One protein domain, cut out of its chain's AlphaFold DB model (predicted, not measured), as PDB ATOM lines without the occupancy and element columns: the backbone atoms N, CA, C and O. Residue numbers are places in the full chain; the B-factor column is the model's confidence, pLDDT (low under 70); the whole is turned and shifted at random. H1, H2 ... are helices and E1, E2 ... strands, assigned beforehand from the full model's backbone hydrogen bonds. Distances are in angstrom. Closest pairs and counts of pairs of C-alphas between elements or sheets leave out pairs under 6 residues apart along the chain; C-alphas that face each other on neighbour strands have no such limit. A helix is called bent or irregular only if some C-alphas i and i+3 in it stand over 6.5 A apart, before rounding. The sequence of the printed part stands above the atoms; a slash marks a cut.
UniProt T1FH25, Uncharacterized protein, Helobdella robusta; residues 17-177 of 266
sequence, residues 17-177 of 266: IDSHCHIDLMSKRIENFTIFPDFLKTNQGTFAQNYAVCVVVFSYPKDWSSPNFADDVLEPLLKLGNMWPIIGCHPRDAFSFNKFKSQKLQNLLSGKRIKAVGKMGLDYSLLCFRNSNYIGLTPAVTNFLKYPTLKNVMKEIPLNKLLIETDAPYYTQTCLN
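AT A GLANCE: This is residues 17 to 177 of the 266 residues of an uncharacterized protein of Helobdella robusta (UniProt T1FH25). Two small parallel sheets, E1 E2 E3 and E4 E5, come near each other at E1 and E5, and short helices are set loosely about them in two unequal lobes. The larger lobe holds E1 to H6, with H3, H5 and H6 gathered beyond the last residues of E2 and E3; the smaller holds E4, H7, H8 and E5, and the long link of residues 110 to 134 loops across from H6 to E4. The printed part has 161 residues, with eight named helices and five named strands in the order E1 H1 H2 E2 H3 H4 E3 H5 H6 E4 H7 H8 E5, and its class is mixed, helices and strands. The whole is compact, with a radius of gyration of the C-alphas of 16.9 A and spans of 47 by 39 by 28 A, while residues 43 to 49 stand free.

HOW THE PARTS SIT: E1, residues 17 to 21, is an edge strand beside E2, residues 51 to 58; they are parallel at 26 degrees, with N 18 and O 53 2.9 A apart, within hydrogen-bond range. E2 is also parallel to the other edge strand, E3, residues 83 to 87, at 19 degrees, with N 56 and O 84 2.8 A apart. H1, residues 23 to 29, is on this sheet but only grazes it with residues 23 to 25; its closest C-alphas to E2 are Ile 23 and Val 56, 6.3 A apart. H2, residues 36 to 42, is not on the sheet, and is close to H1 but not clearly touching, with the closest C-alphas, Ile 23 and Phe 36, 7.5 A apart. E1, H1, H2 and E2 form a strand-helix-strand unit, two parallel neighbour strands with helices between them along the chain, and its crossover is right-handed. E2, H3 at residues 61 to 64, H4 at residues 69 to 79 and E3 form a second, also right-handed. H4 only grazes the sheet with residues 73 to 78; its closest C-alphas to E3 are Leu 77 and Met 83, 6.3 A apart. H5, residues 91 to 96, and H6, residues 99 to 109, are apart, and each is close to H3 but not clearly touching: the closest C-alphas are Pro 61 and Ser 96, 7.1 A, and Pro 61 and Lys 101, 6.8 A. E4, residues 135 to 137, and E5, residues 162 to 164, are parallel at 38 degrees, with N 137 and O 163 2.8 A apart. With H7, residues 139 to 142, and H8, residues 150 to 156, they form a third right-handed unit. The closest C-alphas of E1 and E5 are those of Asp 18 and Ile 164, 5.9 A apart. Every O i to N i+4 pair is within hydrogen-bond range in H2 and H6; the counts are 2 of 3 in H1, 4 of 7 in H4, 0 of 2 in H5 and 1 of 3 in H8, where H5 has 2 of 3 and H8 3 of 4 O i to N i+3 pairs within range, and H3 and H7 are too short for an O i to N i+4 pair.

IN THESE COORDINATES: E1 begins at C-alpha 17, (-42.016, 7.703, 21.327). E2 is the longest strand, 20.6 A from first to last C-alpha, and E3 measures 13.0 A. H4 measures 14.7 A and is irregular, only just, with C-alphas 72 and 75 6.7 A apart; H5 is irregular too, with C-alphas 92 and 95 7.6 A apart. H6 runs 15.2 A from C-alpha 99 at (-26.422, -22.288, 24.773). E5 ends at C-alpha 164, (-38.557, 7.861, 15.227).

THE WHOLE: The two C-alphas farthest apart, those of Lys 99 and Asn 177, are 50.7 A apart. The printed part has no cut, and the link from H6 to E4, 25 residues, is long. The mean pLDDT of the printed part is 73.4, and 61 residues are under 70, among them residues 43 to 50, 122 to 135 and 171 to 177.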
ATOM      1  N   ILE A  17     -42.472   9.037  20.938       73.62
ATOM      2  CA  ILE A  17     -42.016   7.703  21.327       73.62
ATOM      3  C   ILE A  17     -40.649   7.474  20.693       73.62
ATOM      4  O   ILE A  17     -40.530   7.482  19.471       73.62
ATOM      5  N   ASP A  18     -39.635   7.247  21.522       77.69
ATOM      6  CA  ASP A  18     -38.314   6.830  21.060       77.69
ATOM      7  C   ASP A  18     -38.308   5.314  20.845       77.69
ATOM      8  O   ASP A  18     -38.260   4.537  21.802       77.69
ATOM      9  N   SER A  19     -38.397   4.869  19.591       77.50
ATOM     10  CA  SER A  19     -38.529   3.443  19.279       77.50
ATOM     11  C   SER A  19     -37.249   2.632  19.465       77.50
ATOM     12  O   SER A  19     -37.310   1.408  19.336       77.50
ATOM     13  N   HIS A  20     -36.105   3.264  19.754       85.06
ATOM     14  CA  HIS A  20     -34.844   2.555  19.971       85.06
ATOM     15  C   HIS A  20     -33.822   3.430  20.707       85.06
ATOM     16  O   HIS A  20     -33.265   4.369  20.138       85.06
ATOM     17  N   CYS A  21     -33.473   3.053  21.939       84.38
ATOM     18  CA  CYS A  21     -32.395   3.689  22.697       84.38
ATOM     19  C   CYS A  21     -31.636   2.693  23.591       84.38
ATOM     20  O   CYS A  21     -32.189   1.704  24.071       84.38
ATOM     21  N   HIS A  22     -30.359   2.968  23.851       88.19
ATOM     22  CA  HIS A  22     -29.489   2.176  24.723       88.19
ATOM     23  C   HIS A  22     -29.212   2.906  26.045       88.19
ATOM     24  O   HIS A  22     -28.101   3.382  26.302       88.19
ATOM     25  N   ILE A  23     -30.230   2.995  26.906       82.38
ATOM     26  CA  ILE A  23     -30.121   3.591  28.255       82.38
ATOM     27  C   ILE A  23     -29.037   2.889  29.090       82.38
ATOM     28  O   ILE A  23     -28.300   3.531  29.838       82.38
ATOM     29  N   ASP A  24     -28.885   1.577  28.905       79.81
ATOM     30  CA  ASP A  24     -27.849   0.740  29.517       79.81
ATOM     31  C   ASP A  24     -26.418   1.160  29.141       79.81
ATOM     32  O   ASP A  24     -25.470   0.905  29.886       79.81
ATOM     33  N   LEU A  25     -26.248   1.805  27.986       82.31
ATOM     34  CA  LEU A  25     -24.972   2.358  27.540       82.31
ATOM     35  C   LEU A  25     -24.835   3.836  27.881       82.31
ATOM     36  O   LEU A  25     -23.714   4.292  28.105       82.31
ATOM     37  N   MET A  26     -25.940   4.583  27.923       79.00
ATOM     38  CA  MET A  26     -25.945   5.972  28.387       79.00
ATOM     39  C   MET A  26     -25.407   6.066  29.815       79.00
ATOM     40  O   MET A  26     -24.523   6.883  30.067       79.00
ATOM     41  N   SER A  27     -25.828   5.159  30.703       72.62
ATOM     42  CA  SER A  27     -25.339   5.096  32.088       72.62
ATOM     43  C   SER A  27     -23.832   4.888  32.217       72.62
ATOM     44  O   SER A  27     -23.228   5.306  33.198       72.62
ATOM     45  N   LYS A  28     -23.206   4.282  31.204       75.75
ATOM     46  CA  LYS A  28     -21.758   4.039  31.147       75.75
ATOM     47  C   LYS A  28     -20.979   5.216  30.549       75.75
ATOM     48  O   LYS A  28     -19.755   5.221  30.627       75.75
ATOM     49  N   ARG A  29     -21.655   6.158  29.880       73.69
ATOM     50  CA  ARG A  29     -21.028   7.253  29.110       73.69
ATOM     51  C   ARG A  29     -21.310   8.643  29.661       73.69
ATOM     52  O   ARG A  29     -20.602   9.573  29.291       73.69
ATOM     53  N   ILE A  30     -22.347   8.791  30.475       70.44
ATOM     54  CA  ILE A  30     -22.760  10.072  31.036       70.44
ATOM     55  C   ILE A  30     -22.326  10.120  32.498       70.44
ATOM     56  O   ILE A  30     -22.724   9.282  33.306       70.44
ATOM     57  N   GLU A  31     -21.504  11.110  32.835       69.44
ATOM     58  CA  GLU A  31     -21.150  11.395  34.224       69.44
ATOM     59  C   GLU A  31     -22.409  11.784  35.011       69.44
ATOM     60  O   GLU A  31     -23.240  12.552  34.527       69.44
ATOM     61  N   ASN A  32     -22.554  11.254  36.228       68.81
ATOM     62  CA  ASN A  32     -23.727  11.456  37.090       68.81
ATOM     63  C   ASN A  32     -25.052  10.925  36.514       68.81
ATOM     64  O   ASN A  32     -26.125  11.416  36.868       68.81
ATOM     65  N   PHE A  33     -25.006   9.916  35.641       66.19
ATOM     66  CA  PHE A  33     -26.220   9.245  35.195       66.19
ATOM     67  C   PHE A  33     -26.914   8.536  36.368       66.19
ATOM     68  O   PHE A  33     -26.392   7.574  36.933       66.19
ATOM     69  N   THR A  34     -28.095   9.023  36.733       71.00
ATOM     70  CA  THR A  34     -28.972   8.420  37.742       71.00
ATOM     71  C   THR A  34     -29.881   7.367  37.103       71.00
ATOM     72  O   THR A  34     -29.767   7.061  35.916       71.00
ATOM     73  N   ILE A  35     -30.814   6.783  37.863       72.88
ATOM     74  CA  ILE A  35     -31.876   5.986  37.236       72.88
ATOM     75  C   ILE A  35     -32.630   6.851  36.215       72.88
ATOM     76  O   ILE A  35     -32.847   8.042  36.442       72.88
ATOM     77  N   PHE A  36     -33.041   6.266  35.087       73.56
ATOM     78  CA  PHE A  36     -33.573   7.047  33.962       73.56
ATOM     79  C   PHE A  36     -34.726   8.011  34.317       73.56
ATOM     80  O   PHE A  36     -34.730   9.114  33.782       73.56
ATOM     81  N   PRO A  37     -35.660   7.703  35.243       71.00
ATOM     82  CA  PRO A  37     -36.666   8.672  35.694       71.00
ATOM     83  C   PRO A  37     -36.081   9.949  36.292       71.00
ATOM     84  O   PRO A  37     -36.545  11.047  35.995       71.00
ATOM     85  N   ASP A  38     -35.064   9.812  37.136       75.81
ATOM     86  CA  ASP A  38     -34.424  10.952  37.784       75.81
ATOM     87  C   ASP A  38     -33.523  11.686  36.797       75.81
ATOM     88  O   ASP A  38     -33.439  12.916  36.829       75.81
ATOM     89  N   PHE A  39     -32.918  10.947  35.863       75.50
ATOM     90  CA  PHE A  39     -32.188  11.518  34.742       75.50
ATOM     91  C   PHE A  39     -33.118  12.377  33.877       75.50
ATOM     92  O   PHE A  39     -32.784  13.526  33.597       75.50
ATOM     93  N   LEU A  40     -34.311  11.878  33.530       72.06
ATOM     94  CA  LEU A  40     -35.334  12.626  32.795       72.06
ATOM     95  C   LEU A  40     -35.758  13.883  33.553       72.06
ATOM     96  O   LEU A  40     -35.756  14.956  32.965       72.06
ATOM     97  N   LYS A  41     -36.074  13.778  34.853       76.12
ATOM     98  CA  LYS A  41     -36.462  14.930  35.692       76.12
ATOM     99  C   LYS A  41     -35.379  16.008  35.734       76.12
ATOM    100  O   LYS A  41     -35.672  17.182  35.539       76.12
ATOM    101  N   THR A  42     -34.134  15.605  35.963       75.75
ATOM    102  CA  THR A  42     -32.994  16.532  36.074       75.75
ATOM    103  C   THR A  42     -32.654  17.175  34.729       75.75
ATOM    104  O   THR A  42     -32.167  18.301  34.689       75.75
ATOM    105  N   ASN A  43     -32.946  16.489  33.622       69.44
ATOM    106  CA  ASN A  43     -32.608  16.929  32.273       69.44
ATOM    107  C   ASN A  43     -33.844  17.287  31.431       69.44
ATOM    108  O   ASN A  43     -33.746  17.295  30.212       69.44
ATOM    109  N   GLN A  44     -35.001  17.612  32.026       68.81
ATOM    110  CA  GLN A  44     -36.243  17.854  31.264       68.81
ATOM    111  C   GLN A  44     -36.072  18.861  30.116       68.81
ATOM    112  O   GLN A  44     -36.639  18.666  29.047       68.81
ATOM    113  N   GLY A  45     -35.241  19.893  30.302       67.62
ATOM    114  CA  GLY A  45     -34.946  20.896  29.274       67.62
ATOM    115  C   GLY A  45     -34.156  20.384  28.059       67.62
ATOM    116  O   GLY A  45     -34.041  21.105  27.073       67.62
ATOM    117  N   THR A  46     -33.607  19.167  28.106       67.75
ATOM    118  CA  THR A  46     -32.902  18.532  26.979       67.75
ATOM    119  C   THR A  46     -33.761  17.513  26.232       67.75
ATOM    120  O   THR A  46     -33.316  16.979  25.218       67.75
ATOM    121  N   PHE A  47     -34.963  17.210  26.728       69.94
ATOM    122  CA  PHE A  47     -35.925  16.324  26.077       69.94
ATOM    123  C   PHE A  47     -37.032  17.145  25.411       69.94
ATOM    124  O   PHE A  47     -37.313  18.280  25.794       69.94
ATOM    125  N   ALA A  48     -37.675  16.572  24.393       66.38
ATOM    126  CA  ALA A  48     -38.868  17.182  23.819       66.38
ATOM    127  C   ALA A  48     -39.983  17.236  24.880       66.38
ATOM    128  O   ALA A  48     -40.154  16.288  25.644       66.38
ATOM    129  N   GLN A  49     -40.761  18.323  24.913       66.56
ATOM    130  CA  GLN A  49     -41.828  18.514  25.912       66.56
ATOM    131  C   GLN A  49     -42.895  17.407  25.874       66.56
ATOM    132  O   GLN A  49     -43.536  17.126  26.879       66.56
ATOM    133  N   ASN A  50     -43.062  16.767  24.718       64.25
ATOM    134  CA  ASN A  50     -43.966  15.652  24.480       64.25
ATOM    135  C   ASN A  50     -43.277  14.272  24.546       64.25
ATOM    136  O   ASN A  50     -43.880  13.291  24.117       64.25
ATOM    137  N   TYR A  51     -42.033  14.159  25.039       72.31
ATOM    138  CA  TYR A  51     -41.351  12.870  25.222       72.31
ATOM    139  C   TYR A  51     -42.129  11.996  26.207       72.31
ATOM    140  O   TYR A  51     -42.212  12.303  27.395       72.31
ATOM    141  N   ALA A  52     -42.706  10.909  25.701       67.81
ATOM    142  CA  ALA A  52     -43.652  10.098  26.452       67.81
ATOM    143  C   ALA A  52     -43.056   8.754  26.858       67.81
ATOM    144  O   ALA A  52     -43.107   8.399  28.032       67.81
ATOM    145  N   VAL A  53     -42.505   8.004  25.897       72.12
ATOM    146  CA  VAL A  53     -42.107   6.599  26.075       72.12
ATOM    147  C   VAL A  53     -40.831   6.300  25.297       72.12
ATOM    148  O   VAL A  53     -40.579   6.907  24.255       72.12
ATOM    149  N   CYS A  54     -40.052   5.321  25.758       76.75
ATOM    150  CA  CYS A  54     -38.964   4.756  24.965       76.75
ATOM    151  C   CYS A  54     -38.891   3.231  24.996       76.75
ATOM    152  O   CYS A  54     -39.273   2.574  25.968       76.75
ATOM    153  N   VAL A  55     -38.346   2.673  23.919       81.75
ATOM    154  CA  VAL A  55     -37.967   1.268  23.811       81.75
ATOM    155  C   VAL A  55     -36.494   1.136  24.187       81.75
ATOM    156  O   VAL A  55     -35.611   1.692  23.529       81.75
ATOM    157  N   VAL A  56     -36.231   0.393  25.259       86.38
ATOM    158  CA  VAL A  56     -34.904   0.263  25.871       86.38
ATOM    159  C   VAL A  56     -34.239  -1.015  25.395       86.38
ATOM    160  O   VAL A  56     -34.753  -2.112  25.607       86.38
ATOM    161  N   VAL A  57     -33.083  -0.887  24.755       90.31
ATOM    162  CA  VAL A  57     -32.478  -1.970  23.981       90.31
ATOM    163  C   VAL A  57     -31.290  -2.596  24.700       90.31
ATOM    164  O   VAL A  57     -30.175  -2.083  24.671       90.31
ATOM    165  N   PHE A  58     -31.489  -3.799  25.227       91.19
ATOM    166  CA  PHE A  58     -30.426  -4.618  25.811       91.19
ATOM    167  C   PHE A  58     -29.881  -5.606  24.773       91.19
ATOM    168  O   PHE A  58     -30.242  -6.786  24.731       91.19
ATOM    169  N   SER A  59     -28.994  -5.128  23.898       90.81
ATOM    170  CA  SER A  59     -28.483  -5.924  22.771       90.81
ATOM    171  C   SER A  59     -27.193  -6.696  23.050       90.81
ATOM    172  O   SER A  59     -26.692  -7.382  22.161       90.81
ATOM    173  N   TYR A  60     -26.612  -6.563  24.238       89.50
ATOM    174  CA  TYR A  60     -25.344  -7.197  24.588       89.50
ATOM    175  C   TYR A  60     -25.581  -8.328  25.588       89.50
ATOM    176  O   TYR A  60     -25.858  -8.050  26.754       89.50
ATOM    177  N   PRO A  61     -25.431  -9.601  25.180       90.12
ATOM    178  CA  PRO A  61     -25.652 -10.748  26.047       90.12
ATOM    179  C   PRO A  61     -25.015 -10.679  27.421       90.12
ATOM    180  O   PRO A  61     -25.628 -11.110  28.390       90.12
ATOM    181  N   LYS A  62     -23.810 -10.117  27.533       88.19
ATOM    182  CA  LYS A  62     -23.149  -9.926  28.829       88.19
ATOM    183  C   LYS A  62     -23.986  -9.108  29.824       88.19
ATOM    184  O   LYS A  62     -23.975  -9.435  31.003       88.19
ATOM    185  N   ASP A  63     -24.722  -8.100  29.352       86.56
ATOM    186  CA  ASP A  63     -25.422  -7.133  30.199       86.56
ATOM    187  C   ASP A  63     -26.716  -7.736  30.781       86.56
ATOM    188  O   ASP A  63     -27.074  -7.444  31.918       86.56
ATOM    189  N   TRP A  64     -27.365  -8.663  30.064       89.69
ATOM    190  CA  TRP A  64     -28.561  -9.375  30.543       89.69
ATOM    191  C   TRP A  64     -28.304 -10.812  31.034       89.69
ATOM    192  O   TRP A  64     -29.234 -11.525  31.416       89.69
ATOM    193  N   SER A  65     -27.041 -11.255  31.069       88.25
ATOM    194  CA  SER A  65     -26.664 -12.597  31.552       88.25
ATOM    195  C   SER A  65     -26.688 -12.738  33.078       88.25
ATOM    196  O   SER A  65     -26.602 -13.864  33.569       88.25
ATOM    197  N   SER A  66     -26.809 -11.641  33.836       89.12
ATOM    198  CA  SER A  66     -26.883 -11.700  35.301       89.12
ATOM    199  C   SER A  66     -28.059 -12.584  35.761       89.12
ATOM    200  O   SER A  66     -29.163 -12.478  35.204       89.12
ATOM    201  N   PRO A  67     -27.876 -13.450  36.783       87.25
ATOM    202  CA  PRO A  67     -28.964 -14.234  37.364       87.25
ATOM    203  C   PRO A  67     -30.168 -13.363  37.734       87.25
ATOM    204  O   PRO A  67     -31.284 -13.688  37.328       87.25
ATOM    205  N   ASN A  68     -29.906 -12.200  38.332       87.62
ATOM    206  CA  ASN A  68     -30.915 -11.291  38.872       87.62
ATOM    207  C   ASN A  68     -31.347 -10.189  37.893       87.62
ATOM    208  O   ASN A  68     -32.124  -9.322  38.266       87.62
ATOM    209  N   PHE A  69     -30.905 -10.211  36.625       88.94
ATOM    210  CA  PHE A  69     -31.253  -9.176  35.632       88.94
ATOM    211  C   PHE A  69     -32.763  -8.883  35.558       88.94
ATOM    212  O   PHE A  69     -33.188  -7.746  35.360       88.94
ATOM    213  N   ALA A  70     -33.587  -9.915  35.733       86.25
ATOM    214  CA  ALA A  70     -35.029  -9.775  35.674       86.25
ATOM    215  C   ALA A  70     -35.598  -8.928  36.826       86.25
ATOM    216  O   ALA A  70     -36.575  -8.217  36.607       86.25
ATOM    217  N   ASP A  71     -35.001  -8.996  38.014       85.44
ATOM    218  CA  ASP A  71     -35.504  -8.339  39.222       85.44
ATOM    219  C   ASP A  71     -34.747  -7.036  39.513       85.44
ATOM    220  O   ASP A  71     -35.354  -6.061  39.939       85.44
ATOM    221  N   ASP A  72     -33.453  -6.983  39.191       84.31
ATOM    222  CA  ASP A  72     -32.607  -5.808  39.419       84.31
ATOM    223  C   ASP A  72     -32.750  -4.752  38.312       84.31
ATOM    224  O   ASP A  72     -32.481  -3.575  38.542       84.31
ATOM    225  N   VAL A  73     -33.146  -5.157  37.095       85.25
ATOM    226  CA  VAL A  73     -33.203  -4.260  35.925       85.25
ATOM    227  C   VAL A  73     -34.597  -4.200  35.315       85.25
ATOM    228  O   VAL A  73     -35.166  -3.115  35.207       85.25
ATOM    229  N   LEU A  74     -35.171  -5.342  34.914       83.69
ATOM    230  CA  LEU A  74     -36.443  -5.331  34.181       83.69
ATOM    231  C   LEU A  74     -37.622  -4.893  35.053       83.69
ATOM    232  O   LEU A  74     -38.407  -4.059  34.620       83.69
ATOM    233  N   GLU A  75     -37.754  -5.431  36.266       82.75
ATOM    234  CA  GLU A  75     -38.847  -5.081  37.184       82.75
ATOM    235  C   GLU A  75     -38.882  -3.583  37.536       82.75
ATOM    236  O   GLU A  75     -39.930  -2.961  37.345       82.75
ATOM    237  N   PRO A  76     -37.775  -2.951  37.976       78.88
ATOM    238  CA  PRO A  76     -37.744  -1.513  38.204       78.88
ATOM    239  C   PRO A  76     -38.108  -0.718  36.956       78.88
ATOM    240  O   PRO A  76     -38.885   0.222  37.059       78.88
ATOM    241  N   LEU A  77     -37.597  -1.111  35.785       77.19
ATOM    242  CA  LEU A  77     -37.843  -0.408  34.529       77.19
ATOM    243  C   LEU A  77     -39.318  -0.484  34.106       77.19
ATOM    244  O   LEU A  77     -39.901   0.527  33.722       77.19
ATOM    245  N   LEU A  78     -39.946  -1.653  34.237       75.19
ATOM    246  CA  LEU A  78     -41.359  -1.857  33.901       75.19
ATOM    247  C   LEU A  78     -42.306  -1.104  34.841       75.19
ATOM    248  O   LEU A  78     -43.337  -0.605  34.389       75.19
ATOM    249  N   LYS A  79     -41.955  -0.969  36.127       72.81
ATOM    250  CA  LYS A  79     -42.743  -0.203  37.111       72.81
ATOM    251  C   LYS A  79     -42.852   1.287  36.785       72.81
ATOM    252  O   LYS A  79     -43.740   1.949  37.308       72.81
ATOM    253  N   LEU A  80     -41.979   1.812  35.928       69.50
ATOM    254  CA  LEU A  80     -41.999   3.215  35.504       69.50
ATOM    255  C   LEU A  80     -43.115   3.498  34.492       69.50
ATOM    256  O   LEU A  80     -43.498   4.649  34.316       69.50
ATOM    257  N   GLY A  81     -43.633   2.464  33.820       64.94
ATOM    258  CA  GLY A  81     -44.757   2.559  32.881       64.94
ATOM    259  C   GLY A  81     -44.423   3.173  31.516       64.94
ATOM    260  O   GLY A  81     -45.115   2.891  30.542       64.94
ATOM    261  N   ASN A  82     -43.338   3.941  31.406       69.69
ATOM    262  CA  ASN A  82     -42.944   4.664  30.193       69.69
ATOM    263  C   ASN A  82     -41.671   4.130  29.507       69.69
ATOM    264  O   ASN A  82     -41.077   4.804  28.664       69.69
ATOM    265  N   MET A  83     -41.234   2.924  29.866       73.94
ATOM    266  CA  MET A  83     -40.047   2.285  29.296       73.94
ATOM    267  C   MET A  83     -40.344   0.835  28.949       73.94
ATOM    268  O   MET A  83     -40.819   0.069  29.790       73.94
ATOM    269  N   TRP A  84     -40.047   0.447  27.713       76.50
ATOM    270  CA  TRP A  84     -40.338  -0.889  27.201       76.50
ATOM    271  C   TRP A  84     -39.045  -1.619  26.857       76.50
ATOM    272  O   TRP A  84     -38.417  -1.318  25.842       76.50
ATOM    273  N   PRO A  85     -38.613  -2.573  27.696       82.12
ATOM    274  CA  PRO A  85     -37.359  -3.261  27.480       82.12
ATOM    275  C   PRO A  85     -37.496  -4.283  26.350       82.12
ATOM    276  O   PRO A  85     -38.444  -5.070  26.302       82.12
ATOM    277  N   ILE A  86     -36.493  -4.317  25.481       85.94
ATOM    278  CA  ILE A  86     -36.273  -5.386  24.510       85.94
ATOM    279  C   ILE A  86     -34.898  -5.990  24.757       85.94
ATOM    280  O   ILE A  86     -33.944  -5.289  25.098       85.94
ATOM    281  N   ILE A  87     -34.796  -7.306  24.605       88.31
ATOM    282  CA  ILE A  87     -33.545  -8.040  24.817       88.31
ATOM    283  C   ILE A  87     -33.159  -8.776  23.547       88.31
ATOM    284  O   ILE A  87     -34.012  -9.278  22.816       88.31
ATOM    285  N   GLY A  88     -31.867  -8.859  23.270       88.62
ATOM    286  CA  GLY A  88     -31.387  -9.496  22.056       88.62
ATOM    287  C   GLY A  88     -29.878  -9.650  22.023       88.62
ATOM    288  O   GLY A  88     -29.190  -9.551  23.039       88.62
ATOM    289  N   CYS A  89     -29.363  -9.910  20.826       85.44
ATOM    290  CA  CYS A  89     -27.936 -10.027  20.574       85.44
ATOM    291  C   CYS A  89     -27.588  -9.263  19.298       85.44
ATOM    292  O   CYS A  89     -27.993  -9.647  18.196       85.44
ATOM    293  N   HIS A  90     -26.838  -8.173  19.467       87.62
ATOM    294  CA  HIS A  90     -26.323  -7.372  18.369       87.62
ATOM    295  C   HIS A  90     -25.475  -8.268  17.444       87.62
ATOM    296  O   HIS A  90     -24.667  -9.040  17.960       87.62
ATOM    297  N   PRO A  91     -25.554  -8.135  16.104       80.06
ATOM    298  CA  PRO A  91     -24.795  -8.982  15.171       80.06
ATOM    299  C   PRO A  91     -23.289  -9.037  15.478       80.06
ATOM    300  O   PRO A  91     -22.684 -10.103  15.501       80.06
ATOM    301  N   ARG A  92     -22.696  -7.882  15.808       78.94
ATOM    302  CA  ARG A  92     -21.302  -7.762  16.279       78.94
ATOM    303  C   ARG A  92     -20.948  -8.597  17.517       78.94
ATOM    304  O   ARG A  92     -19.780  -8.919  17.672       78.94
ATOM    305  N   ASP A  93     -21.907  -8.931  18.379       84.69
ATOM    306  CA  ASP A  93     -21.692  -9.741  19.590       84.69
ATOM    307  C   ASP A  93     -22.195 -11.188  19.435       84.69
ATOM    308  O   ASP A  93     -22.203 -11.952  20.398       84.69
ATOM    309  N   ALA A  94     -22.587 -11.598  18.219       80.56
ATOM    310  CA  ALA A  94     -23.114 -12.938  17.953       80.56
ATOM    311  C   ALA A  94     -22.138 -14.057  18.352       80.56
ATOM    312  O   ALA A  94     -22.572 -15.131  18.763       80.56
ATOM    313  N   PHE A  95     -20.826 -13.798  18.305       79.06
ATOM    314  CA  PHE A  95     -19.795 -14.737  18.760       79.06
ATOM    315  C   PHE A  95     -19.890 -15.061  20.257       79.06
ATOM    316  O   PHE A  95     -19.505 -16.150  20.682       79.06
ATOM    317  N   SER A  96     -20.419 -14.133  21.059       80.38
ATOM    318  CA  SER A  96     -20.585 -14.313  22.498       80.38
ATOM    319  C   SER A  96     -21.822 -15.159  22.818       80.38
ATOM    320  O   SER A  96     -21.921 -15.700  23.923       80.38
ATOM    321  N   PHE A  97     -22.764 -15.301  21.882       81.94
ATOM    322  CA  PHE A  97     -24.037 -15.979  22.098       81.94
ATOM    323  C   PHE A  97     -23.875 -17.505  22.094       81.94
ATOM    324  O   PHE A  97     -23.498 -18.109  21.095       81.94
ATOM    325  N   ASN A  98     -24.170 -18.144  23.228       84.12
ATOM    326  CA  ASN A  98     -24.007 -19.584  23.434       84.12
ATOM    327  C   ASN A  98     -25.288 -20.223  24.002       84.12
ATOM    328  O   ASN A  98     -26.289 -19.542  24.238       84.12
ATOM    329  N   LYS A  99     -25.263 -21.538  24.258       81.12
ATOM    330  CA  LYS A  99     -26.422 -22.288  24.773       81.12
ATOM    331  C   LYS A  99     -26.962 -21.738  26.102       81.12
ATOM    332  O   LYS A  99     -28.176 -21.660  26.264       81.12
ATOM    333  N   PHE A 100     -26.093 -21.309  27.020       86.88
ATOM    334  CA  PHE A 100     -26.515 -20.728  28.299       86.88
ATOM    335  C   PHE A 100     -27.257 -19.401  28.102       86.88
ATOM    336  O   PHE A 100     -28.328 -19.200  28.670       86.88
ATOM    337  N   LYS A 101     -26.738 -18.528  27.232       88.31
ATOM    338  CA  LYS A 101     -27.387 -17.260  26.859       88.31
ATOM    339  C   LYS A 101     -28.709 -17.481  26.128       88.31
ATOM    340  O   LYS A 101     -29.673 -16.783  26.414       88.31
ATOM    341  N   SER A 102     -28.779 -18.485  25.255       83.56
ATOM    342  CA  SER A 102     -30.026 -18.907  24.608       83.56
ATOM    343  C   SER A 102     -31.085 -19.328  25.632       83.56
ATOM    344  O   SER A 102     -32.218 -18.855  25.568       83.56
ATOM    345  N   GLN A 103     -30.716 -20.152  26.617       85.19
ATOM    346  CA  GLN A 103     -31.641 -20.576  27.670       85.19
ATOM    347  C   GLN A 103     -32.092 -19.400  28.543       85.19
ATOM    348  O   GLN A 103     -33.274 -19.277  28.851       85.19
ATOM    349  N   LYS A 104     -31.170 -18.506  28.921       88.62
ATOM    350  CA  LYS A 104     -31.506 -17.301  29.690       88.62
ATOM    351  C   LYS A 104     -32.450 -16.386  28.907       88.62
ATOM    352  O   LYS A 104     -33.437 -15.939  29.480       88.62
ATOM    353  N   LEU A 105     -32.188 -16.163  27.617       86.38
ATOM    354  CA  LEU A 105     -33.066 -15.402  26.726       86.38
ATOM    355  C   LEU A 105     -34.470 -16.018  26.686       86.38
ATOM    356  O   LEU A 105     -35.442 -15.304  26.898       86.38
ATOM    357  N   GLN A 106     -34.581 -17.336  26.496       82.94
ATOM    358  CA  GLN A 106     -35.872 -18.033  26.532       82.94
ATOM    359  C   GLN A 106     -36.592 -17.828  27.869       82.94
ATOM    360  O   GLN A 106     -37.757 -17.456  27.871       82.94
ATOM    361  N   ASN A 107     -35.898 -17.982  28.998       85.50
ATOM    362  CA  ASN A 107     -36.496 -17.784  30.321       85.50
ATOM    363  C   ASN A 107     -36.996 -16.344  30.526       85.50
ATOM    364  O   ASN A 107     -38.059 -16.145  31.108       85.50
ATOM    365  N   LEU A 108     -36.248 -15.344  30.045       84.31
ATOM    366  CA  LEU A 108     -36.649 -13.936  30.112       84.31
ATOM    367  C   LEU A 108     -37.869 -13.646  29.224       84.31
ATOM    368  O   LEU A 108     -38.752 -12.899  29.640       84.31
ATOM    369  N   LEU A 109     -37.938 -14.254  28.035       80.44
ATOM    370  CA  LEU A 109     -39.063 -14.099  27.106       80.44
ATOM    371  C   LEU A 109     -40.321 -14.853  27.556       80.44
ATOM    372  O   LEU A 109     -41.421 -14.395  27.274       80.44
ATOM    373  N   SER A 110     -40.173 -15.970  28.277       76.94
ATOM    374  CA  SER A 110     -41.291 -16.701  28.897       76.94
ATOM    375  C   SER A 110     -42.010 -15.897  29.977       76.94
ATOM    376  O   SER A 110     -43.151 -16.206  30.321       76.94
ATOM    377  N   GLY A 111     -41.368 -14.863  30.521       68.81
ATOM    378  CA  GLY A 111     -42.027 -13.906  31.399       68.81
ATOM    379  C   GLY A 111     -42.900 -12.921  30.617       68.81
ATOM    380  O   GLY A 111     -42.557 -12.498  29.520       68.81
ATOM    381  N   LYS A 112     -43.979 -12.426  31.238       67.12
ATOM    382  CA  LYS A 112     -44.832 -11.350  30.678       67.12
ATOM    383  C   LYS A 112     -44.138  -9.971  30.602       67.12
ATOM    384  O   LYS A 112     -44.772  -8.978  30.260       67.12
ATOM    385  N   ARG A 113     -42.852  -9.913  30.966       68.00
ATOM    386  CA  ARG A 113     -42.038  -8.702  31.145       68.00
ATOM    387  C   ARG A 113     -41.516  -8.134  29.820       68.00
ATOM    388  O   ARG A 113     -41.293  -6.934  29.729       68.00
ATOM    389  N   ILE A 114     -41.307  -8.975  28.804       71.62
ATOM    390  CA  ILE A 114     -40.694  -8.577  27.528       71.62
ATOM    391  C   ILE A 114     -41.555  -9.065  26.366       71.62
ATOM    392  O   ILE A 114     -41.809 -10.261  26.227       71.62
ATOM    393  N   LYS A 115     -41.964  -8.125  25.506       62.81
ATOM    394  CA  LYS A 115     -42.847  -8.384  24.357       62.81
ATOM    395  C   LYS A 115     -42.132  -8.375  22.999       62.81
ATOM    396  O   LYS A 115     -42.745  -8.705  21.990       62.81
ATOM    397  N   ALA A 116     -40.848  -8.017  22.953       66.94
ATOM    398  CA  ALA A 116     -40.081  -7.952  21.710       66.94
ATOM    399  C   ALA A 116     -38.627  -8.402  21.901       66.94
ATOM    400  O   ALA A 116     -38.059  -8.297  22.991       66.94
ATOM    401  N   VAL A 117     -38.017  -8.889  20.817       72.31
ATOM    402  CA  VAL A 117     -36.631  -9.370  20.806       72.31
ATOM    403  C   VAL A 117     -35.809  -8.507  19.851       72.31
ATOM    404  O   VAL A 117     -36.161  -8.349  18.686       72.31
ATOM    405  N   GLY A 118     -34.701  -7.954  20.335       73.06
ATOM    406  CA  GLY A 118     -33.838  -7.043  19.586       73.06
ATOM    407  C   GLY A 118     -32.844  -6.316  20.500       73.06
ATOM    408  O   GLY A 118     -32.907  -6.435  21.715       73.06
ATOM    409  N   LYS A 119     -31.867  -5.571  19.985       79.12
ATOM    410  CA  LYS A 119     -31.455  -5.461  18.579       79.12
ATOM    411  C   LYS A 119     -30.801  -6.757  18.109       79.12
ATOM    412  O   LYS A 119     -29.946  -7.310  18.795       79.12
ATOM    413  N   MET A 120     -31.201  -7.221  16.935       71.12
ATOM    414  CA  MET A 120     -30.654  -8.388  16.244       71.12
ATOM    415  C   MET A 120     -30.747  -8.162  14.733       71.12
ATOM    416  O   MET A 120     -31.405  -7.222  14.296       71.12
ATOM    417  N   GLY A 121     -30.100  -9.005  13.932       71.19
ATOM    418  CA  GLY A 121     -30.164  -8.919  12.473       71.19
ATOM    419  C   GLY A 121     -28.836  -9.272  11.823       71.19
ATOM    420  O   GLY A 121     -28.061 -10.061  12.362       71.19
ATOM    421  N   LEU A 122     -28.569  -8.663  10.674       64.25
ATOM    422  CA  LEU A 122     -27.297  -8.752   9.969       64.25
ATOM    423  C   LEU A 122     -26.771  -7.336   9.734       64.25
ATOM    424  O   LEU A 122     -27.530  -6.451   9.354       64.25
ATOM    425  N   ASP A 123     -25.476  -7.132   9.957       63.38
ATOM    426  CA  ASP A 123     -24.801  -5.849   9.736       63.38
ATOM    427  C   ASP A 123     -24.070  -5.894   8.383       63.38
ATOM    428  O   ASP A 123     -22.842  -5.890   8.303       63.38
ATOM    429  N   TYR A 124     -24.849  -6.062   7.308       58.97
ATOM    430  CA  TYR A 124     -24.374  -5.975   5.926       58.97
ATOM    431  C   TYR A 124     -25.029  -4.756   5.277       58.97
ATOM    432  O   TYR A 124     -26.249  -4.661   5.196       58.97
ATOM    433  N   SER A 125     -24.212  -3.816   4.813       51.69
ATOM    434  CA  SER A 125     -24.598  -2.442   4.472       51.69
ATOM    435  C   SER A 125     -25.534  -2.261   3.267       51.69
ATOM    436  O   SER A 125     -25.816  -1.117   2.919       51.69
ATOM    437  N   LEU A 126     -26.009  -3.323   2.597       45.22
ATOM    438  CA  LEU A 126     -26.455  -3.185   1.204       45.22
ATOM    439  C   LEU A 126     -27.919  -3.472   0.850       45.22
ATOM    440  O   LEU A 126     -28.332  -2.929  -0.163       45.22
ATOM    441  N   LEU A 127     -28.749  -4.210   1.601       50.91
ATOM    442  CA  LEU A 127     -30.156  -4.427   1.181       50.91
ATOM    443  C   LEU A 127     -31.089  -4.854   2.331       50.91
ATOM    444  O   LEU A 127     -31.256  -6.046   2.565       50.91
ATOM    445  N   CYS A 128     -31.778  -3.909   2.982       52.16
ATOM    446  CA  CYS A 128     -32.802  -4.220   3.996       52.16
ATOM    447  C   CYS A 128     -33.958  -3.196   4.003       52.16
ATOM    448  O   CYS A 128     -34.140  -2.490   4.987       52.16
ATOM    449  N   PHE A 129     -34.742  -3.082   2.922       52.25
ATOM    450  CA  PHE A 129     -35.924  -2.188   2.933       52.25
ATOM    451  C   PHE A 129     -37.222  -2.824   2.425       52.25
ATOM    452  O   PHE A 129     -38.300  -2.433   2.859       52.25
ATOM    453  N   ARG A 130     -37.160  -3.826   1.535       52.56
ATOM    454  CA  ARG A 130     -38.360  -4.287   0.808       52.56
ATOM    455  C   ARG A 130     -39.367  -5.079   1.656       52.56
ATOM    456  O   ARG A 130     -40.543  -5.065   1.319       52.56
ATOM    457  N   ASN A 131     -38.928  -5.699   2.755       58.44
ATOM    458  CA  ASN A 131     -39.768  -6.557   3.606       58.44
ATOM    459  C   ASN A 131     -39.873  -6.064   5.062       58.44
ATOM    460  O   ASN A 131     -40.315  -6.812   5.931       58.44
ATOM    461  N   SER A 132     -39.439  -4.835   5.353       59.03
ATOM    462  CA  SER A 132     -39.546  -4.273   6.703       59.03
ATOM    463  C   SER A 132     -40.982  -3.813   6.971       59.03
ATOM    464  O   SER A 132     -41.581  -3.122   6.141       59.03
ATOM    465  N   ASN A 133     -41.526  -4.173   8.137       64.88
ATOM    466  CA  ASN A 133     -42.833  -3.679   8.585       64.88
ATOM    467  C   ASN A 133     -42.760  -2.179   8.906       64.88
ATOM    468  O   ASN A 133     -43.587  -1.409   8.425       64.88
ATOM    469  N   TYR A 134     -41.713  -1.783   9.638       65.25
ATOM    470  CA  TYR A 134     -41.409  -0.404  10.014       65.25
ATOM    471  C   TYR A 134     -39.920  -0.096   9.811       65.25
ATOM    472  O   TYR A 134     -39.087  -1.006   9.814       65.25
ATOM    473  N   ILE A 135     -39.591   1.183   9.631       68.38
ATOM    474  CA  ILE A 135     -38.236   1.708   9.445       68.38
ATOM    475  C   ILE A 135     -38.004   2.815  10.479       68.38
ATOM    476  O   ILE A 135     -38.699   3.831  10.464       68.38
ATOM    477  N   GLY A 136     -37.026   2.608  11.362       72.00
ATOM    478  CA  GLY A 136     -36.581   3.603  12.334       72.00
ATOM    479  C   GLY A 136     -35.736   4.697  11.683       72.00
ATOM    480  O   GLY A 136     -34.860   4.421  10.858       72.00
ATOM    481  N   LEU A 137     -36.012   5.948  12.039       73.81
ATOM    482  CA  LEU A 137     -35.243   7.116  11.632       73.81
ATOM    483  C   LEU A 137     -34.434   7.641  12.815       73.81
ATOM    484  O   LEU A 137     -35.000   8.187  13.759       73.81
ATOM    485  N   THR A 138     -33.111   7.523  12.719       78.69
ATOM    486  CA  THR A 138     -32.174   8.114  13.681       78.69
ATOM    487  C   THR A 138     -31.925   9.597  13.373       78.69
ATOM    488  O   THR A 138     -32.189  10.051  12.251       78.69
ATOM    489  N   PRO A 139     -31.290  10.366  14.283       76.38
ATOM    490  CA  PRO A 139     -30.844  11.734  14.009       76.38
ATOM    491  C   PRO A 139     -29.925  11.899  12.788       76.38
ATOM    492  O   PRO A 139     -29.704  13.023  12.344       76.38
ATOM    493  N   ALA A 140     -29.412  10.816  12.189       69.38
ATOM    494  CA  ALA A 140     -28.679  10.876  10.924       69.38
ATOM    495  C   ALA A 140     -29.470  11.577   9.804       69.38
ATOM    496  O   ALA A 140     -28.869  12.222   8.942       69.38
ATOM    497  N   VAL A 141     -30.808  11.510   9.841       69.12
ATOM    498  CA  VAL A 141     -31.686  12.216   8.892       69.12
ATOM    499  C   VAL A 141     -31.516  13.732   8.943       69.12
ATOM    500  O   VAL A 141     -31.830  14.409   7.974       69.12
ATOM    501  N   THR A 142     -30.973  14.291  10.025       64.19
ATOM    502  CA  THR A 142     -30.712  15.730  10.125       64.19
ATOM    503  C   THR A 142     -29.350  16.119   9.558       64.19
ATOM    504  O   THR A 142     -28.958  17.265   9.715       64.19
ATOM    505  N   ASN A 143     -28.595  15.212   8.924       66.50
ATOM    506  CA  ASN A 143     -27.277  15.504   8.353       66.50
ATOM    507  C   ASN A 143     -27.171  15.049   6.891       66.50
ATOM    508  O   ASN A 143     -26.415  14.142   6.540       66.50
ATOM    509  N   PHE A 144     -27.918  15.715   6.009       64.81
ATOM    510  CA  PHE A 144     -27.915  15.404   4.574       64.81
ATOM    511  C   PHE A 144     -26.597  15.741   3.861       64.81
ATOM    512  O   PHE A 144     -26.378  15.257   2.758       64.81
ATOM    513  N   LEU A 145     -25.708  16.531   4.473       63.78
ATOM    514  CA  LEU A 145     -24.358  16.734   3.939       63.78
ATOM    515  C   LEU A 145     -23.529  15.451   4.056       63.78
ATOM    516  O   LEU A 145     -22.825  15.080   3.121       63.78
ATOM    517  N   LYS A 146     -23.650  14.749   5.187       66.31
ATOM    518  CA  LYS A 146     -22.984  13.464   5.422       66.31
ATOM    519  C   LYS A 146     -23.722  12.292   4.769       66.31
ATOM    520  O   LYS A 146     -23.081  11.344   4.324       66.31
ATOM    521  N   TYR A 147     -25.052  12.361   4.700       69.25
ATOM    522  CA  TYR A 147     -25.918  11.299   4.177       69.25
ATOM    523  C   TYR A 147     -26.840  11.814   3.054       69.25
ATOM    524  O   TYR A 147     -28.063  11.841   3.214       69.25
ATOM    525  N   PRO A 148     -26.293  12.227   1.894       65.88
ATOM    526  CA  PRO A 148     -27.070  12.888   0.838       65.88
ATOM    527  C   PRO A 148     -28.142  11.990   0.213       65.88
ATOM    528  O   PRO A 148     -29.199  12.467  -0.199       65.88
ATOM    529  N   THR A 149     -27.911  10.676   0.186       73.00
ATOM    530  CA  THR A 149     -28.863   9.693  -0.346       73.00
ATOM    531  C   THR A 149     -30.069   9.480   0.567       73.00
ATOM    532  O   THR A 149     -31.146   9.140   0.077       73.00
ATOM    533  N   LEU A 150     -29.929   9.742   1.874       67.62
ATOM    534  CA  LEU A 150     -30.971   9.505   2.876       67.62
ATOM    535  C   LEU A 150     -32.226  10.336   2.594       67.62
ATOM    536  O   LEU A 150     -33.338   9.836   2.721       67.62
ATOM    537  N   LYS A 151     -32.048  11.566   2.093       64.88
ATOM    538  CA  LYS A 151     -33.155  12.445   1.695       64.88
ATOM    539  C   LYS A 151     -34.045  11.824   0.616       64.88
ATOM    540  O   LYS A 151     -35.257  12.008   0.656       64.88
ATOM    541  N   ASN A 152     -33.455  11.127  -0.353       68.25
ATOM    542  CA  ASN A 152     -34.211  10.499  -1.437       68.25
ATOM    543  C   ASN A 152     -34.879   9.214  -0.954       68.25
ATOM    544  O   ASN A 152     -36.056   9.018  -1.220       68.25
ATOM    545  N   VAL A 153     -34.171   8.398  -0.165       70.06
ATOM    546  CA  VAL A 153     -34.736   7.178   0.432       70.06
ATOM    547  C   VAL A 153     -35.957   7.497   1.298       70.06
ATOM    548  O   VAL A 153     -36.972   6.821   1.186       70.06
ATOM    549  N   MET A 154     -35.903   8.557   2.108       66.75
ATOM    550  CA  MET A 154     -37.021   8.947   2.976       66.75
ATOM    551  C   MET A 154     -38.294   9.328   2.215       66.75
ATOM    552  O   MET A 154     -39.380   9.137   2.749       66.75
ATOM    553  N   LYS A 155     -38.185   9.845   0.984       67.12
ATOM    554  CA  LYS A 155     -39.359  10.192   0.162       67.12
ATOM    555  C   LYS A 155     -40.101   8.964  -0.362       67.12
ATOM    556  O   LYS A 155     -41.290   9.056  -0.637       67.12
ATOM    557  N   GLU A 156     -39.401   7.842  -0.496       72.50
ATOM    558  CA  GLU A 156     -39.953   6.586  -1.010       72.50
ATOM    559  C   GLU A 156     -40.628   5.750   0.089       72.50
ATOM    560  O   GLU A 156     -41.322   4.777  -0.206       72.50
ATOM    561  N   ILE A 157     -40.413   6.087   1.368       66.19
ATOM    562  CA  ILE A 157     -40.961   5.327   2.493       66.19
ATOM    563  C   ILE A 157     -42.321   5.914   2.892       66.19
ATOM    564  O   ILE A 157     -42.395   7.085   3.266       66.19
ATOM    565  N   PRO A 158     -43.401   5.109   2.887       64.50
ATOM    566  CA  PRO A 158     -44.696   5.543   3.394       64.50
ATOM    567  C   PRO A 158     -44.610   6.016   4.849       64.50
ATOM    568  O   PRO A 158     -44.033   5.329   5.692       64.50
ATOM    569  N   LEU A 159     -45.240   7.152   5.165       58.28
ATOM    570  CA  LEU A 159     -45.229   7.735   6.514       58.28
ATOM    571  C   LEU A 159     -45.714   6.757   7.594       58.28
ATOM    572  O   LEU A 159     -45.147   6.708   8.679       58.28
ATOM    573  N   ASN A 160     -46.709   5.924   7.282       59.44
ATOM    574  CA  ASN A 160     -47.249   4.910   8.195       59.44
ATOM    575  C   ASN A 160     -46.301   3.721   8.457       59.44
ATOM    576  O   ASN A 160     -46.654   2.824   9.216       59.44
ATOM    577  N   LYS A 161     -45.121   3.699   7.827       62.28
ATOM    578  CA  LYS A 161     -44.046   2.733   8.081       62.28
ATOM    579  C   LYS A 161     -42.847   3.352   8.797       62.28
ATOM    580  O   LYS A 161     -41.867   2.647   9.017       62.28
ATOM    581  N   LEU A 162     -42.881   4.637   9.141       62.59
ATOM    582  CA  LEU A 162     -41.770   5.309   9.809       62.59
ATOM    583  C   LEU A 162     -41.944   5.289  11.327       62.59
ATOM    584  O   LEU A 162     -43.028   5.544  11.845       62.59
ATOM    585  N   LEU A 163     -40.845   5.024  12.023       70.38
ATOM    586  CA  LEU A 163     -40.695   5.228  13.461       70.38
ATOM    587  C   LEU A 163     -39.579   6.246  13.696       70.38
ATOM    588  O   LEU A 163     -38.669   6.371  12.874       70.38
ATOM    589  N   ILE A 164     -39.639   6.968  14.810       71.75
ATOM    590  CA  ILE A 164     -38.557   7.861  15.227       71.75
ATOM    591  C   ILE A 164     -37.772   7.176  16.338       71.75
ATOM    592  O   ILE A 164     -38.353   6.679  17.298       71.75
ATOM    593  N   GLU A 165     -36.451   7.188  16.222       78.38
ATOM    594  CA  GLU A 165     -35.550   6.656  17.237       78.38
ATOM    595  C   GLU A 165     -34.363   7.581  17.464       78.38
ATOM    596  O   GLU A 165     -33.972   8.356  16.589       78.38
ATOM    597  N   THR A 166     -33.756   7.494  18.643       79.62
ATOM    598  CA  THR A 166     -32.495   8.189  18.913       79.62
ATOM    599  C   THR A 166     -31.284   7.327  18.586       79.62
ATOM    600  O   THR A 166     -30.254   7.858  18.165       79.62
ATOM    601  N   ASP A 167     -31.379   6.013  18.809       83.88
ATOM    602  CA  ASP A 167     -30.235   5.107  18.953       83.88
ATOM    603  C   ASP A 167     -29.169   5.719  19.883       83.88
ATOM    604  O   ASP A 167     -27.960   5.603  19.677       83.88
ATOM    605  N   ALA A 168     -29.621   6.444  20.918       79.25
ATOM    606  CA  ALA A 168     -28.747   7.017  21.929       79.25
ATOM    607  C   ALA A 168     -27.959   5.888  22.609       79.25
ATOM    608  O   ALA A 168     -28.530   4.830  22.865       79.25
ATOM    609  N   PRO A 169     -26.665   6.072  22.921       77.00
ATOM    610  CA  PRO A 169     -25.887   7.311  22.838       77.00
ATOM    611  C   PRO A 169     -25.100   7.476  21.518       77.00
ATOM    612  O   PRO A 169     -24.063   8.140  21.513       77.00
ATOM    613  N   TYR A 170     -25.488   6.815  20.423       74.56
ATOM    614  CA  TYR A 170     -24.670   6.749  19.204       74.56
ATOM    615  C   TYR A 170     -24.867   7.924  18.249       74.56
ATOM    616  O   TYR A 170     -23.883   8.409  17.686       74.56
ATOM    617  N   TYR A 171     -26.105   8.377  18.053       64.62
ATOM    618  CA  TYR A 171     -26.405   9.482  17.148       64.62
ATOM    619  C   TYR A 171     -26.744  10.746  17.927       64.62
ATOM    620  O   TYR A 171     -27.575  10.746  18.832       64.62
ATOM    621  N   THR A 172     -26.112  11.845  17.535       59.19
ATOM    622  CA  THR A 172     -26.446  13.188  18.000       59.19
ATOM    623  C   THR A 172     -27.126  13.954  16.873       59.19
ATOM    624  O   THR A 172     -26.774  13.815  15.698       59.19
ATOM    625  N   GLN A 173     -28.124  14.765  17.221       53.28
ATOM    626  CA  GLN A 173     -28.737  15.682  16.265       53.28
ATOM    627  C   GLN A 173     -27.694  16.707  15.817       53.28
ATOM    628  O   GLN A 173     -26.983  17.291  16.634       53.28
ATOM    629  N   THR A 174     -27.597  16.931  14.508       43.16
ATOM    630  CA  THR A 174     -26.797  18.045  13.982       43.16
ATOM    631  C   THR A 174     -27.727  19.241  13.814       43.16
ATOM    632  O   THR A 174     -28.726  19.133  13.104       43.16
ATOM    633  N   CYS A 175     -27.423  20.372  14.458       38.69
ATOM    634  CA  CYS A 175     -28.162  21.616  14.246       38.69
ATOM    635  C   CYS A 175     -27.893  22.108  12.817       38.69
ATOM    636  O   CYS A 175     -26.860  22.723  12.560       38.69
ATOM    637  N   LEU A 176     -28.783  21.813  11.869       33.22
ATOM    638  CA  LEU A 176     -28.725  22.424  10.545       33.22
ATOM    639  C   LEU A 176     -29.641  23.654  10.509       33.22
ATOM    640  O   LEU A 176     -30.859  23.528  10.589       33.22
ATOM    641  N   ASN A 177     -29.055  24.841  10.319       29.89
ATOM    642  CA  ASN A 177     -29.776  26.029   9.853       29.89
ATOM    643  C   ASN A 177     -30.123  25.831   8.371       29.89
ATOM    644  O   ASN A 177     -29.386  26.266   7.487       29.89
TER     645      ASN A 177